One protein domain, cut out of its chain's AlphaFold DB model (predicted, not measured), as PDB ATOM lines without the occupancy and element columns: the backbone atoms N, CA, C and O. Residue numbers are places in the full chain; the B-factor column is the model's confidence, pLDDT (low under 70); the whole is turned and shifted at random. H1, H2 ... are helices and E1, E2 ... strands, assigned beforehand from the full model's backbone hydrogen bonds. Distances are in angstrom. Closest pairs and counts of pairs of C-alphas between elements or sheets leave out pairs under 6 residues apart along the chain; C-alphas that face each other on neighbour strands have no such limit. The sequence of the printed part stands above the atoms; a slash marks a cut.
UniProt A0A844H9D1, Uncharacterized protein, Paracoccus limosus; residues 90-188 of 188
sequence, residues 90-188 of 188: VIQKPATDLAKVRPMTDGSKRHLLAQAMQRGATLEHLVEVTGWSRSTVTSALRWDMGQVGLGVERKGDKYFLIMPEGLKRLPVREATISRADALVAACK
ATOM      1  N   VAL A  90     130.444 115.449 174.494       91.56
ATOM      2  CA  VAL A  90     131.409 114.509 173.921       91.56
ATOM      3  C   VAL A  90     130.764 113.824 172.717       91.56
ATOM      4  O   VAL A  90     129.781 113.096 172.845       91.56
ATOM      5  N   ILE A  91     131.300 114.083 171.526       89.56
ATOM      6  CA  ILE A  91     130.820 113.513 170.260       89.56
ATOM      7  C   ILE A  91     131.335 112.088 170.099       89.56
ATOM      8  O   ILE A  91     130.595 111.202 169.669       89.56
ATOM      9  N   GLN A  92     132.602 111.884 170.449       91.69
ATOM     10  CA  GLN A  92     133.287 110.610 170.339       91.69
ATOM     11  C   GLN A  92     134.190 110.429 171.553       91.69
ATOM     12  O   GLN A  92     134.961 111.324 171.898       91.69
ATOM     13  N   LYS A  93     134.093 109.269 172.200       90.94
ATOM     14  CA  LYS A  93     134.998 108.914 173.295       90.94
ATOM     15  C   LYS A  93     136.336 108.435 172.713       90.94
ATOM     16  O   LYS A  93     136.308 107.749 171.684       90.94
ATOM     17  N   PRO A  94     137.474 108.782 173.341       91.81
ATOM     18  CA  PRO A  94     138.769 108.237 172.951       91.81
ATOM     19  C   PRO A  94     138.802 106.723 173.187       91.81
ATOM     20  O   PRO A  94     137.989 106.177 173.939       91.81
ATOM     21  N   ALA A  95     139.736 106.036 172.536       87.94
ATOM     22  CA  ALA A  95     139.950 104.618 172.778       87.94
ATOM     23  C   ALA A  95     140.455 104.375 174.209       87.94
ATOM     24  O   ALA A  95     141.322 105.095 174.693       87.94
ATOM     25  N   THR A  96     139.938 103.337 174.867       84.44
ATOM     26  CA  THR A  96     140.413 102.920 176.197       84.44
ATOM     27  C   THR A  96     141.816 102.313 176.135       84.44
ATOM     28  O   THR A  96     142.613 102.513 177.041       84.44
ATOM     29  N   ASP A  97     142.128 101.605 175.043       84.25
ATOM     30  CA  ASP A  97     143.401 100.905 174.870       84.25
ATOM     31  C   ASP A  97     144.280 101.623 173.843       84.25
ATOM     32  O   ASP A  97     143.858 101.845 172.703       84.25
ATOM     33  N   LEU A  98     145.541 101.886 174.194       79.44
ATOM     34  CA  LEU A  98     146.518 102.497 173.282       79.44
ATOM     35  C   LEU A  98     146.769 101.655 172.021       79.44
ATOM     36  O   LEU A  98     147.040 102.207 170.960       79.44
ATOM     37  N   ALA A  99     146.597 100.332 172.088       80.81
ATOM     38  CA  ALA A  99     146.722  99.444 170.928       80.81
ATOM     39  C   ALA A  99     145.670  99.710 169.831       80.81
ATOM     40  O   ALA A  99     145.857  99.322 168.677       80.81
ATOM     41  N   LYS A 100     144.555 100.365 170.176       82.56
ATOM     42  CA  LYS A 100     143.498 100.740 169.225       82.56
ATOM     43  C   LYS A 100     143.769 102.087 168.557       82.56
ATOM     44  O   LYS A 100     143.065 102.436 167.609       82.56
ATOM     45  N   VAL A 101     144.780 102.824 169.016       86.00
ATOM     46  CA  VAL A 101     145.174 104.101 168.428       86.00
ATOM     47  C   VAL A 101     145.950 103.838 167.145       86.00
ATOM     48  O   VAL A 101     146.981 103.165 167.140       86.00
ATOM     49  N   ARG A 102     145.450 104.371 166.029       86.31
ATOM     50  CA  ARG A 102     146.083 104.212 164.717       86.31
ATOM     51  C   ARG A 102     146.808 105.498 164.338       86.31
ATOM     52  O   ARG A 102     146.184 106.551 164.350       86.31
ATOM     53  N   PRO A 103     148.085 105.445 163.938       86.56
ATOM     54  CA  PRO A 103     148.775 106.634 163.468       86.56
ATOM     55  C   PRO A 103     148.201 107.124 162.134       86.56
ATOM     56  O   PRO A 103     147.840 106.334 161.253       86.56
ATOM     57  N   MET A 104     148.140 108.442 161.986       89.38
ATOM     58  CA  MET A 104     147.694 109.139 160.784       89.38
ATOM     59  C   MET A 104     148.893 109.506 159.916       89.38
ATOM     60  O   MET A 104     149.959 109.810 160.432       89.38
ATOM     61  N   THR A 105     148.727 109.509 158.596       87.81
ATOM     62  CA  THR A 105     149.784 109.982 157.690       87.81
ATOM     63  C   THR A 105     149.946 111.493 157.816       87.81
ATOM     64  O   THR A 105     148.937 112.212 157.821       87.81
ATOM     65  N   ASP A 106     151.191 111.963 157.873       87.44
ATOM     66  CA  ASP A 106     151.487 113.394 157.855       87.44
ATOM     67  C   ASP A 106     150.887 114.085 156.612       87.44
ATOM     68  O   ASP A 106     150.726 113.471 155.557       87.44
ATOM     69  N   GLY A 107     150.452 115.335 156.763       85.38
ATOM     70  CA  GLY A 107     149.742 116.100 155.729       85.38
ATOM     71  C   GLY A 107     148.375 115.554 155.280       85.38
ATOM     72  O   GLY A 107     147.699 116.192 154.475       85.38
ATOM     73  N   SER A 108     147.915 114.399 155.776       89.94
ATOM     74  CA  SER A 108     146.587 113.889 155.412       89.94
ATOM     75  C   SER A 108     145.474 114.783 155.964       89.94
ATOM     76  O   SER A 108     145.600 115.369 157.037       89.94
ATOM     77  N   LYS A 109     144.317 114.823 155.290       90.75
ATOM     78  CA  LYS A 109     143.160 115.607 155.764       90.75
ATOM     79  C   LYS A 109     142.718 115.236 157.187       90.75
ATOM     80  O   LYS A 109     142.269 116.101 157.927       90.75
ATOM     81  N   ARG A 110     142.899 113.972 157.597       89.94
ATOM     82  CA  ARG A 110     142.664 113.520 158.982       89.94
ATOM     83  C   ARG A 110     143.678 114.096 159.964       89.94
ATOM     84  O   ARG A 110     143.284 114.505 161.050       89.94
ATOM     85  N   HIS A 111     144.954 114.134 159.578       91.31
ATOM     86  CA  HIS A 111     146.001 114.749 160.387       91.31
ATOM     87  C   HIS A 111     145.738 116.248 160.569       91.31
ATOM     88  O   HIS A 111     145.708 116.716 161.702       91.31
ATOM     89  N   LEU A 112     145.444 116.967 159.483       91.50
ATOM     90  CA  LEU A 112     145.124 118.397 159.526       91.50
ATOM     91  C   LEU A 112     143.883 118.686 160.385       91.50
ATOM     92  O   LEU A 112     143.898 119.604 161.204       91.50
ATOM     93  N   LEU A 113     142.836 117.861 160.264       92.50
ATOM     94  CA  LEU A 113     141.644 117.945 161.113       92.50
ATOM     95  C   LEU A 113     142.002 117.785 162.601       92.50
ATOM     96  O   LEU A 113     141.609 118.609 163.427       92.50
ATOM     97  N   ALA A 114     142.750 116.734 162.950       91.12
ATOM     98  CA  ALA A 114     143.140 116.458 164.330       91.12
ATOM     99  C   ALA A 114     144.051 117.556 164.903       91.12
ATOM    100  O   ALA A 114     143.870 117.957 166.053       91.12
ATOM    101  N   GLN A 115     144.984 118.076 164.102       91.75
ATOM    102  CA  GLN A 115     145.886 119.162 164.478       91.75
ATOM    103  C   GLN A 115     145.121 120.461 164.763       91.75
ATOM    104  O   GLN A 115     145.360 121.099 165.789       91.75
ATOM    105  N   ALA A 116     144.158 120.825 163.911       91.50
ATOM    106  CA  ALA A 116     143.313 121.999 164.131       91.50
ATOM    107  C   ALA A 116     142.502 121.881 165.437       91.50
ATOM    108  O   ALA A 116     142.406 122.838 166.206       91.50
ATOM    109  N   MET A 117     141.984 120.687 165.748       93.12
ATOM    110  CA  MET A 117     141.215 120.441 166.976       93.12
ATOM    111  C   MET A 117     142.053 120.433 168.263       93.12
ATOM    112  O   MET A 117     141.484 120.612 169.338       93.12
ATOM    113  N   GLN A 118     143.383 120.277 168.207       89.69
ATOM    114  CA  GLN A 118     144.221 120.344 169.418       89.69
ATOM    115  C   GLN A 118     144.164 121.713 170.104       89.69
ATOM    116  O   GLN A 118     144.263 121.795 171.326       89.69
ATOM    117  N   ARG A 119     144.004 122.790 169.327       86.00
ATOM    118  CA  ARG A 119     143.915 124.170 169.838       86.00
ATOM    119  C   ARG A 119     142.469 124.647 170.022       86.00
ATOM    120  O   ARG A 119     142.249 125.757 170.502       86.00
ATOM    121  N   GLY A 120     141.496 123.810 169.659       90.50
ATOM    122  CA  GLY A 120     140.092 124.181 169.542       90.50
ATOM    123  C   GLY A 120     139.810 124.907 168.229       90.50
ATOM    124  O   GLY A 120     140.289 126.020 168.016       90.50
ATOM    125  N   ALA A 121     138.992 124.309 167.366       92.12
ATOM    126  CA  ALA A 121     138.648 124.865 166.057       92.12
ATOM    127  C   ALA A 121     137.133 124.980 165.875       92.12
ATOM    128  O   ALA A 121     136.383 124.139 166.371       92.12
ATOM    129  N   THR A 122     136.685 126.009 165.155       93.81
ATOM    130  CA  THR A 122     135.289 126.123 164.714       93.81
ATOM    131  C   THR A 122     135.041 125.229 163.507       93.81
ATOM    132  O   THR A 122     135.975 124.808 162.819       93.81
ATOM    133  N   LEU A 123     133.772 124.936 163.223       91.69
ATOM    134  CA  LEU A 123     133.421 124.075 162.097       91.69
ATOM    135  C   LEU A 123     133.861 124.676 160.752       91.69
ATOM    136  O   LEU A 123     134.279 123.949 159.855       91.69
ATOM    137  N   GLU A 124     133.800 125.997 160.632       92.44
ATOM    138  CA  GLU A 124     134.218 126.778 159.470       92.44
ATOM    139  C   GLU A 124     135.727 126.666 159.244       92.44
ATOM    140  O   GLU A 124     136.158 126.387 158.128       92.44
ATOM    141  N   HIS A 125     136.526 126.779 160.309       92.25
ATOM    142  CA  HIS A 125     137.973 126.613 160.207       92.25
ATOM    143  C   HIS A 125     138.356 125.179 159.812       92.25
ATOM    144  O   HIS A 125     139.256 124.962 159.006       92.25
ATOM    145  N   LEU A 126     137.637 124.176 160.325       93.00
ATOM    146  CA  LEU A 126     137.858 122.780 159.936       93.00
ATOM    147  C   LEU A 126     137.529 122.532 158.457       93.00
ATOM    148  O   LEU A 126     138.231 121.768 157.794       93.00
ATOM    149  N   VAL A 127     136.482 123.173 157.931       95.19
ATOM    150  CA  VAL A 127     136.135 123.140 156.500       95.19
ATOM    151  C   VAL A 127     137.248 123.761 155.659       95.19
ATOM    152  O   VAL A 127     137.657 123.157 154.671       95.19
ATOM    153  N   GLU A 128     137.774 124.911 156.072       93.81
ATOM    154  CA  GLU A 128     138.861 125.611 155.382       93.81
ATOM    155  C   GLU A 128     140.143 124.768 155.330       93.81
ATOM    156  O   GLU A 128     140.679 124.510 154.254       93.81
ATOM    157  N   VAL A 129     140.585 124.250 156.478       92.06
ATOM    158  CA  VAL A 129     141.836 123.485 156.598       92.06
ATOM    159  C   VAL A 129     141.785 122.157 155.836       92.06
ATOM    160  O   VAL A 129     142.787 121.705 155.286       92.06
ATOM    161  N   THR A 130     140.624 121.500 155.796       91.75
ATOM    162  CA  THR A 130     140.486 120.184 155.145       91.75
ATOM    163  C   THR A 130     139.991 120.264 153.696       91.75
ATOM    164  O   THR A 130     140.097 119.283 152.942       91.75
ATOM    165  N   GLY A 131     139.416 121.400 153.294       92.25
ATOM    166  CA  GLY A 131     138.684 121.558 152.037       92.25
ATOM    167  C   GLY A 131     137.484 120.611 151.918       92.25
ATOM    168  O   GLY A 131     137.104 120.229 150.812       92.25
ATOM    169  N   TRP A 132     136.949 120.121 153.038       94.62
ATOM    170  CA  TRP A 132     135.785 119.238 153.060       94.62
ATOM    171  C   TRP A 132     134.489 120.018 153.219       94.62
ATOM    172  O   TRP A 132     134.455 121.088 153.811       94.62
ATOM    173  N   SER A 133     133.382 119.440 152.751       94.31
ATOM    174  CA  SER A 133     132.064 120.024 153.001       94.31
ATOM    175  C   SER A 133     131.718 120.006 154.499       94.31
ATOM    176  O   SER A 133     132.167 119.128 155.244       94.31
ATOM    177  N   ARG A 134     130.853 120.929 154.945       91.50
ATOM    178  CA  ARG A 134     130.402 121.012 156.349       91.50
ATOM    179  C   ARG A 134     129.827 119.684 156.861       91.50
ATOM    180  O   ARG A 134     130.059 119.311 158.013       91.50
ATOM    181  N   SER A 135     129.101 118.948 156.015       92.56
ATOM    182  CA  SER A 135     128.541 117.635 156.363       92.56
ATOM    183  C   SER A 135     129.627 116.567 156.506       92.56
ATOM    184  O   SER A 135     129.593 115.789 157.460       92.56
ATOM    185  N   THR A 136     130.623 116.568 155.619       93.44
ATOM    186  CA  THR A 136     131.780 115.669 155.692       93.44
ATOM    187  C   THR A 136     132.585 115.911 156.964       93.44
ATOM    188  O   THR A 136     132.865 114.954 157.679       93.44
ATOM    189  N   VAL A 137     132.886 117.171 157.299       94.31
ATOM    190  CA  VAL A 137     133.593 117.512 158.544       94.31
ATOM    191  C   VAL A 137     132.796 117.034 159.755       94.31
ATOM    192  O   VAL A 137     133.339 116.333 160.601       94.31
ATOM    193  N   THR A 138     131.493 117.324 159.802       91.94
ATOM    194  CA  THR A 138     130.625 116.905 160.918       91.94
ATOM    195  C   THR A 138     130.613 115.382 161.100       91.94
ATOM    196  O   THR A 138     130.628 114.896 162.230       91.94
ATOM    197  N   SER A 139     130.612 114.624 160.000       93.69
ATOM    198  CA  SER A 139     130.708 113.160 160.030       93.69
ATOM    199  C   SER A 139     132.080 112.686 160.527       93.69
ATOM    200  O   SER A 139     132.167 111.807 161.392       93.69
ATOM    201  N   ALA A 140     133.152 113.323 160.047       92.94
ATOM    202  CA  ALA A 140     134.531 112.965 160.362       92.94
ATOM    203  C   ALA A 140     134.880 113.131 161.850       92.94
ATOM    204  O   ALA A 140     135.657 112.338 162.388       92.94
ATOM    205  N   LEU A 141     134.254 114.090 162.544       93.38
ATOM    206  CA  LEU A 141     134.416 114.271 163.994       93.38
ATOM    207  C   LEU A 141     134.101 112.998 164.788       93.38
ATOM    208  O   LEU A 141     134.733 112.732 165.805       93.38
ATOM    209  N   ARG A 142     133.119 112.207 164.341       92.19
ATOM    210  CA  ARG A 142     132.764 110.944 164.995       92.19
ATOM    211  C   ARG A 142     133.481 109.764 164.358       92.19
ATOM    212  O   ARG A 142     134.078 108.953 165.059       92.19
ATOM    213  N   TRP A 143     133.383 109.649 163.037       92.81
ATOM    214  CA  TRP A 143     133.814 108.451 162.329       92.81
ATOM    215  C   TRP A 143     135.334 108.376 162.194       92.81
ATOM    216  O   TRP A 143     135.949 107.430 162.678       92.81
ATOM    217  N   ASP A 144     135.953 109.382 161.581       91.69
ATOM    218  CA  ASP A 144     137.388 109.378 161.309       91.69
ATOM    219  C   ASP A 144     138.212 109.454 162.597       91.69
ATOM    220  O   ASP A 144     139.173 108.701 162.739       91.69
ATOM    221  N   MET A 145     137.814 110.283 163.567       93.44
ATOM    222  CA  MET A 145     138.490 110.322 164.873       93.44
ATOM    223  C   MET A 145     138.313 109.013 165.648       93.44
ATOM    224  O   MET A 145     139.286 108.497 166.196       93.44
ATOM    225  N   GLY A 146     137.127 108.396 165.588       89.19
ATOM    226  CA  GLY A 146     136.887 107.074 166.166       89.19
ATOM    227  C   GLY A 146     137.743 105.969 165.534       89.19
ATOM    228  O   GLY A 146     138.274 105.126 166.251       89.19
ATOM    229  N   GLN A 147     137.953 105.995 164.212       89.62
ATOM    230  CA  GLN A 147     138.833 105.049 163.500       89.62
ATOM    231  C   GLN A 147     140.311 105.186 163.890       89.62
ATOM    232  O   GLN A 147     141.068 104.219 163.802       89.62
ATOM    233  N   VAL A 148     140.723 106.391 164.285       88.38
ATOM    234  CA  VAL A 148     142.079 106.700 164.763       88.38
ATOM    235  C   VAL A 148     142.216 106.398 166.262       88.38
ATOM    236  O   VAL A 148     143.331 106.233 166.743       88.38
ATOM    237  N   GLY A 149     141.105 106.264 166.993       88.00
ATOM    238  CA  GLY A 149     141.086 106.048 168.443       88.00
ATOM    239  C   GLY A 149     141.135 107.341 169.264       88.00
ATOM    240  O   GLY A 149     141.380 107.290 170.468       88.00
ATOM    241  N   LEU A 150     140.899 108.494 168.633       90.88
ATOM    242  CA  LEU A 150     140.850 109.802 169.285       90.88
ATOM    243  C   LEU A 150     139.405 110.178 169.632       90.88
ATOM    244  O   LEU A 150     138.456 109.802 168.941       90.88
ATOM    245  N   GLY A 151     139.242 110.932 170.713       91.75
ATOM    246  CA  GLY A 151     137.961 111.493 171.114       91.75
ATOM    247  C   GLY A 151     137.779 112.922 170.618       91.75
ATOM    248  O   GLY A 151     138.741 113.615 170.283       91.75
ATOM    249  N   VAL A 152     136.528 113.369 170.596       93.69
ATOM    250  CA  VAL A 152     136.154 114.737 170.224       93.69
ATOM    251  C   VAL A 152     135.097 115.248 171.182       93.69
ATOM    252  O   VAL A 152     134.069 114.600 171.405       93.69
ATOM    253  N   GLU A 153     135.325 116.449 171.691       93.62
ATOM    254  CA  GLU A 153     134.389 117.203 172.510       93.62
ATOM    255  C   GLU A 153     133.971 118.477 171.786       93.62
ATOM    256  O   GLU A 153     134.796 119.156 171.177       93.62
ATOM    257  N   ARG A 154     132.686 118.819 171.868       93.50
ATOM    258  CA  ARG A 154     132.203 120.156 171.534       93.50
ATOM    259  C   ARG A 154     131.973 120.941 172.818       93.50
ATOM    260  O   ARG A 154     131.221 120.476 173.675       93.50
ATOM    261  N   LYS A 155     132.577 122.127 172.888       90.88
ATOM    262  CA  LYS A 155     132.363 123.140 173.928       90.88
ATOM    263  C   LYS A 155     132.083 124.481 173.252       90.88
ATOM    264  O   LYS A 155     132.954 125.030 172.572       90.88
ATOM    265  N   GLY A 156     130.863 124.980 173.396       87.12
ATOM    266  CA  GLY A 156     130.316 126.082 172.618       87.12
ATOM    267  C   GLY A 156     130.398 125.802 171.117       87.12
ATOM    268  O   GLY A 156     129.957 124.762 170.628       87.12
ATOM    269  N   ASP A 157     131.019 126.729 170.392       88.12
ATOM    270  CA  ASP A 157     131.186 126.652 168.934       88.12
ATOM    271  C   ASP A 157     132.540 126.055 168.500       88.12
ATOM    272  O   ASP A 157     132.932 126.112 167.333       88.12
ATOM    273  N   LYS A 158     133.297 125.494 169.454       92.00
ATOM    274  CA  LYS A 158     134.617 124.910 169.208       92.00
ATOM    275  C   LYS A 158     134.629 123.410 169.461       92.00
ATOM    276  O   LYS A 158     133.989 122.891 170.378       92.00
ATOM    277  N   TYR A 159     135.426 122.732 168.649       93.12
ATOM    278  CA  TYR A 159     135.696 121.307 168.736       93.12
ATOM    279  C   TYR A 159     137.114 121.087 169.242       93.12
ATOM    280  O   TYR A 159     138.073 121.623 168.679       93.12
ATOM    281  N   PHE A 160     137.226 120.292 170.300       92.44
ATOM    282  CA  PHE A 160     138.470 119.953 170.972       92.44
ATOM    283  C   PHE A 160     138.758 118.465 170.829       92.44
ATOM    284  O   PHE A 160     137.853 117.626 170.875       92.44
ATOM    285  N   LEU A 161     140.037 118.143 170.678       92.75
ATOM    286  CA  LEU A 161     140.501 116.767 170.654       92.75
ATOM    287  C   LEU A 161     140.656 116.231 172.082       92.75
ATOM    288  O   LEU A 161     141.321 116.851 172.909       92.75
ATOM    289  N   ILE A 162     140.109 115.046 172.346       90.81
ATOM    290  CA  ILE A 162     140.388 114.282 173.564       90.81
ATOM    291  C   ILE A 162     141.383 113.178 173.202       90.81
ATOM    292  O   ILE A 162     141.082 112.303 172.387       90.81
ATOM    293  N   MET A 163     142.565 113.204 173.815       87.81
ATOM    294  CA  MET A 163     143.562 112.146 173.650       87.81
ATOM    295  C   MET A 163     143.321 111.016 174.667       87.81
ATOM    296  O   MET A 163     142.902 111.295 175.792       87.81
ATOM    297  N   PRO A 164     143.546 109.745 174.287       86.19
ATOM    298  CA  PRO A 164     143.523 108.625 175.220       86.19
ATOM    299  C   PRO A 164     144.666 108.724 176.239       86.19
ATOM    300  O   PRO A 164     145.703 109.338 175.979       86.19
ATOM    301  N   GLU A 165     144.474 108.108 177.403       80.62
ATOM    302  CA  GLU A 165     145.450 108.129 178.493       80.62
ATOM    303  C   GLU A 165     146.784 107.498 178.052       80.62
ATOM    304  O   GLU A 165     146.813 106.413 177.473       80.62
ATOM    305  N   GLY A 166     147.894 108.208 178.279       77.06
ATOM    306  CA  GLY A 166     149.240 107.790 177.860       77.06
ATOM    307  C   GLY A 166     149.702 108.314 176.493       77.06
ATOM    308  O   GLY A 166     150.880 108.178 176.167       77.06
ATOM    309  N   LEU A 167     148.831 108.966 175.717       80.75
ATOM    310  CA  LEU A 167     149.199 109.619 174.458       80.75
ATOM    311  C   LEU A 167     149.470 111.118 174.685       80.75
ATOM    312  O   LEU A 167     148.563 111.870 175.037       80.75
ATOM    313  N   LYS A 168     150.714 111.569 174.467       79.56
ATOM    314  CA  LYS A 168     151.121 112.969 174.718       79.56
ATOM    315  C   LYS A 168     151.012 113.867 173.488       79.56
ATOM    316  O   LYS A 168     150.842 115.078 173.619       79.56
ATOM    317  N   ARG A 169     151.126 113.291 172.289       83.88
ATOM    318  CA  ARG A 169     151.060 114.002 171.003       83.88
ATOM    319  C   ARG A 169     150.326 113.175 169.952       83.88
ATOM    320  O   ARG A 169     150.074 111.992 170.153       83.88
ATOM    321  N   LEU A 170     149.978 113.791 168.820       85.38
ATOM    322  CA  LEU A 170     149.325 113.063 167.732       85.38
ATOM    323  C   LEU A 170     150.246 111.957 167.193       85.38
ATOM    324  O   LEU A 170     151.432 112.208 166.969       85.38
ATOM    325  N   PRO A 171     149.708 110.754 166.939       81.50
ATOM    326  CA  PRO A 171     150.457 109.677 166.325       81.50
ATOM    327  C   PRO A 171     150.534 109.967 164.827       81.50
ATOM    328  O   PRO A 171     149.636 109.614 164.061       81.50
ATOM    329  N   VAL A 172     151.581 110.681 164.421       84.12
ATOM    330  CA  VAL A 172     151.831 111.065 163.029       84.12
ATOM    331  C   VAL A 172     152.877 110.132 162.437       84.12
ATOM    332  O   VAL A 172     153.940 109.917 163.011       84.12
ATOM    333  N   ARG A 173     152.553 109.554 161.283       83.75
ATOM    334  CA  ARG A 173     153.442 108.703 160.503       83.75
ATOM    335  C   ARG A 173     154.034 109.509 159.356       83.75
ATOM    336  O   ARG A 173     153.328 109.833 158.397       83.75
ATOM    337  N   GLU A 174     155.333 109.745 159.436       78.81
ATOM    338  CA  GLU A 174     156.151 110.201 158.313       78.81
ATOM    339  C   GLU A 174     156.413 109.044 157.335       78.81
ATOM    340  O   GLU A 174     156.301 107.870 157.693       78.81
ATOM    341  N   ALA A 175     156.745 109.345 156.077       71.81
ATOM    342  CA  ALA A 175     156.895 108.328 155.027       71.81
ATOM    343  C   ALA A 175     157.963 107.257 155.338       71.81
ATOM    344  O   ALA A 175     157.877 106.140 154.833       71.81
ATOM    345  N   THR A 176     158.937 107.588 156.184       71.38
ATOM    346  CA  THR A 176     160.100 106.765 156.539       71.38
ATOM    347  C   THR A 176     159.894 105.898 157.784       71.38
ATOM    348  O   THR A 176     160.734 105.046 158.065       71.38
ATOM    349  N   ILE A 177     158.798 106.083 158.532       79.62
ATOM    350  CA  ILE A 177     158.608 105.483 159.861       79.62
ATOM    351  C   ILE A 177     157.453 104.474 159.842       79.62
ATOM    352  O   ILE A 177     156.404 104.685 159.221       79.62
ATOM    353  N   SER A 178     157.625 103.348 160.542       77.94
ATOM    354  CA  SER A 178     156.570 102.347 160.679       77.94
ATOM    355  C   SER A 178     155.404 102.867 161.536       77.94
ATOM    356  O   SER A 178     155.532 103.797 162.334       77.94
ATOM    357  N   ARG A 179     154.220 102.259 161.395       74.44
ATOM    358  CA  ARG A 179     153.048 102.644 162.206       74.44
ATOM    359  C   ARG A 179     153.271 102.396 163.705       74.44
ATOM    360  O   ARG A 179     152.791 103.172 164.523       74.44
ATOM    361  N   ALA A 180     153.985 101.330 164.057       72.44
ATOM    362  CA  ALA A 180     154.273 101.005 165.449       72.44
ATOM    363  C   ALA A 180     155.208 102.051 166.075       72.44
ATOM    364  O   ALA A 180     154.930 102.557 167.159       72.44
ATOM    365  N   ASP A 181     156.248 102.456 165.346       73.81
ATOM    366  CA  ASP A 181     157.229 103.429 165.835       73.81
ATOM    367  C   ASP A 181     156.627 104.831 165.980       73.81
ATOM    368  O   ASP A 181     156.895 105.521 166.963       73.81
ATOM    369  N   ALA A 182     155.745 105.229 165.056       73.94
ATOM    370  CA  ALA A 182     154.991 106.480 165.147       73.94
ATOM    371  C   ALA A 182     154.100 106.538 166.402       73.94
ATOM    372  O   ALA A 182     153.975 107.590 167.032       73.94
ATOM    373  N   LEU A 183     153.501 105.409 166.798       70.44
ATOM    374  CA  LEU A 183     152.697 105.323 168.016       70.44
ATOM    375  C   LEU A 183     153.572 105.383 169.276       70.44
ATOM    376  O   LEU A 183     153.274 106.144 170.191       70.44
ATOM    377  N   VAL A 184     154.687 104.647 169.308       71.56
ATOM    378  CA  VAL A 184     155.644 104.689 170.429       71.56
ATOM    379  C   VAL A 184     156.214 106.096 170.608       71.56
ATOM    380  O   VAL A 184     156.314 106.588 171.732       71.56
ATOM    381  N   ALA A 185     156.548 106.775 169.509       72.12
ATOM    382  CA  ALA A 185     156.987 108.162 169.534       72.12
ATOM    383  C   ALA A 185     155.916 109.083 170.135       72.12
ATOM    384  O   ALA A 185     156.262 110.019 170.849       72.12
ATOM    385  N   ALA A 186     154.635 108.824 169.883       68.00
ATOM    386  CA  ALA A 186     153.538 109.638 170.391       68.00
ATOM    387  C   ALA A 186     153.247 109.459 171.895       68.00
ATOM    388  O   ALA A 186     152.669 110.354 172.517       68.00
ATOM    389  N   CYS A 187     153.672 108.334 172.477       68.12
ATOM    390  CA  CYS A 187     153.560 108.046 173.910       68.12
ATOM    391  C   CYS A 187     154.760 108.549 174.742       68.12
ATOM    392  O   CYS A 187     154.641 108.690 175.960       68.12
ATOM    393  N   LYS A 188     155.915 108.805 174.106       60.69
ATOM    394  CA  LYS A 188     157.106 109.394 174.749       60.69
ATOM    395  C   LYS A 188     156.906 110.880 175.022       60.69
ATOM    396  O   LYS A 188     157.160 111.283 176.183       60.69
TER     397      LYS A 188
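This is residues 90 to 188 of the 188 residues of an uncharacterized protein of Paracoccus limosus (UniProt A0A844H9D1). A small three-stranded sheet has helices over one face: H1 stands on end over E3, H4 covers E1, and H2 packs on H1 with H3 crossing H2 at a wide angle, farther out from the sheet. At the other end of the longest axis H5 stands off from the other helices, at the end of a long link, and two long stretches without named elements run between it and the rest, briefly side by side at residues 104 to 105 and 172 to 173. The printed part has 99 residues, in the order E1 H1 H2 H3 H4 E2 E3 H5, of mixed class; the sheet, E1 E2 E3, is antiparallel. The whole is compact, with a radius of gyration of the C-alphas of 12.7 A, and spans 34 by 27 by 20 A.

Start at edge strand E1, residues 90 to 92; its antiparallel neighbour is the inner strand E2, residues 151 to 155, where you find N 91 and O 152 2.8 A apart, within hydrogen-bond range. E2 forms a hairpin with edge strand E3, residues 158 to 162, with N 160 and O 153 at 2.8 A. Next look at H1, residues 109 to 118: it is on the sheet, over E3, at a height over the sheet of 9.0 A, and stands up from it at 70 degrees; the closest C-alphas, of Met 117 and Phe 160, are 4.9 A apart. H1 forms a helical hairpin with H2, residues 123 to 130: they touch, closest at the C-alphas of Lys 109 and Thr 130, 5.3 A, at a steep tilt of 44 degrees, opposite ways. H2 only grazes the sheet, with residues 123 to 126. H3, residues 134 to 140, touches H2 about perpendicular, at 75 degrees, closest at the C-alphas of Val 127 and Arg 134, 6.1 A. H3 is not on the sheet. H4, residues 143 to 148, is on the same face as H1, at a height over the sheet of 8.3 A. H1 and H4 only just touch, with 3 pairs of C-alphas within 8 A, the closest those of Arg 110 and Asp 144, 7.1 A. H5, residues 179 to 187, touches no helix and is not on the sheet. In H1, H2, H3, H4 and H5 every O i to N i+4 pair is within hydrogen-bond range.

Find C-alpha 90 at (131.409, 114.509, 173.921), where E1 begins. C-alpha 109 at (143.160, 115.607, 155.764) begins H1, 14.5 A long; E2 measures 13.2 A and E3 12.9 A. H5, 12.9 A long, ends at C-alpha 187, (153.560, 108.046, 173.910).

The C-alphas of Gly 156 and Thr 176 are the two farthest apart, 39.0 A. The printed part has no cut; E1 to H1 and E3 to H5 are long links, 16 residues each. Mean pLDDT of the printed part is 87.0; residues 186 to 188 are under 70.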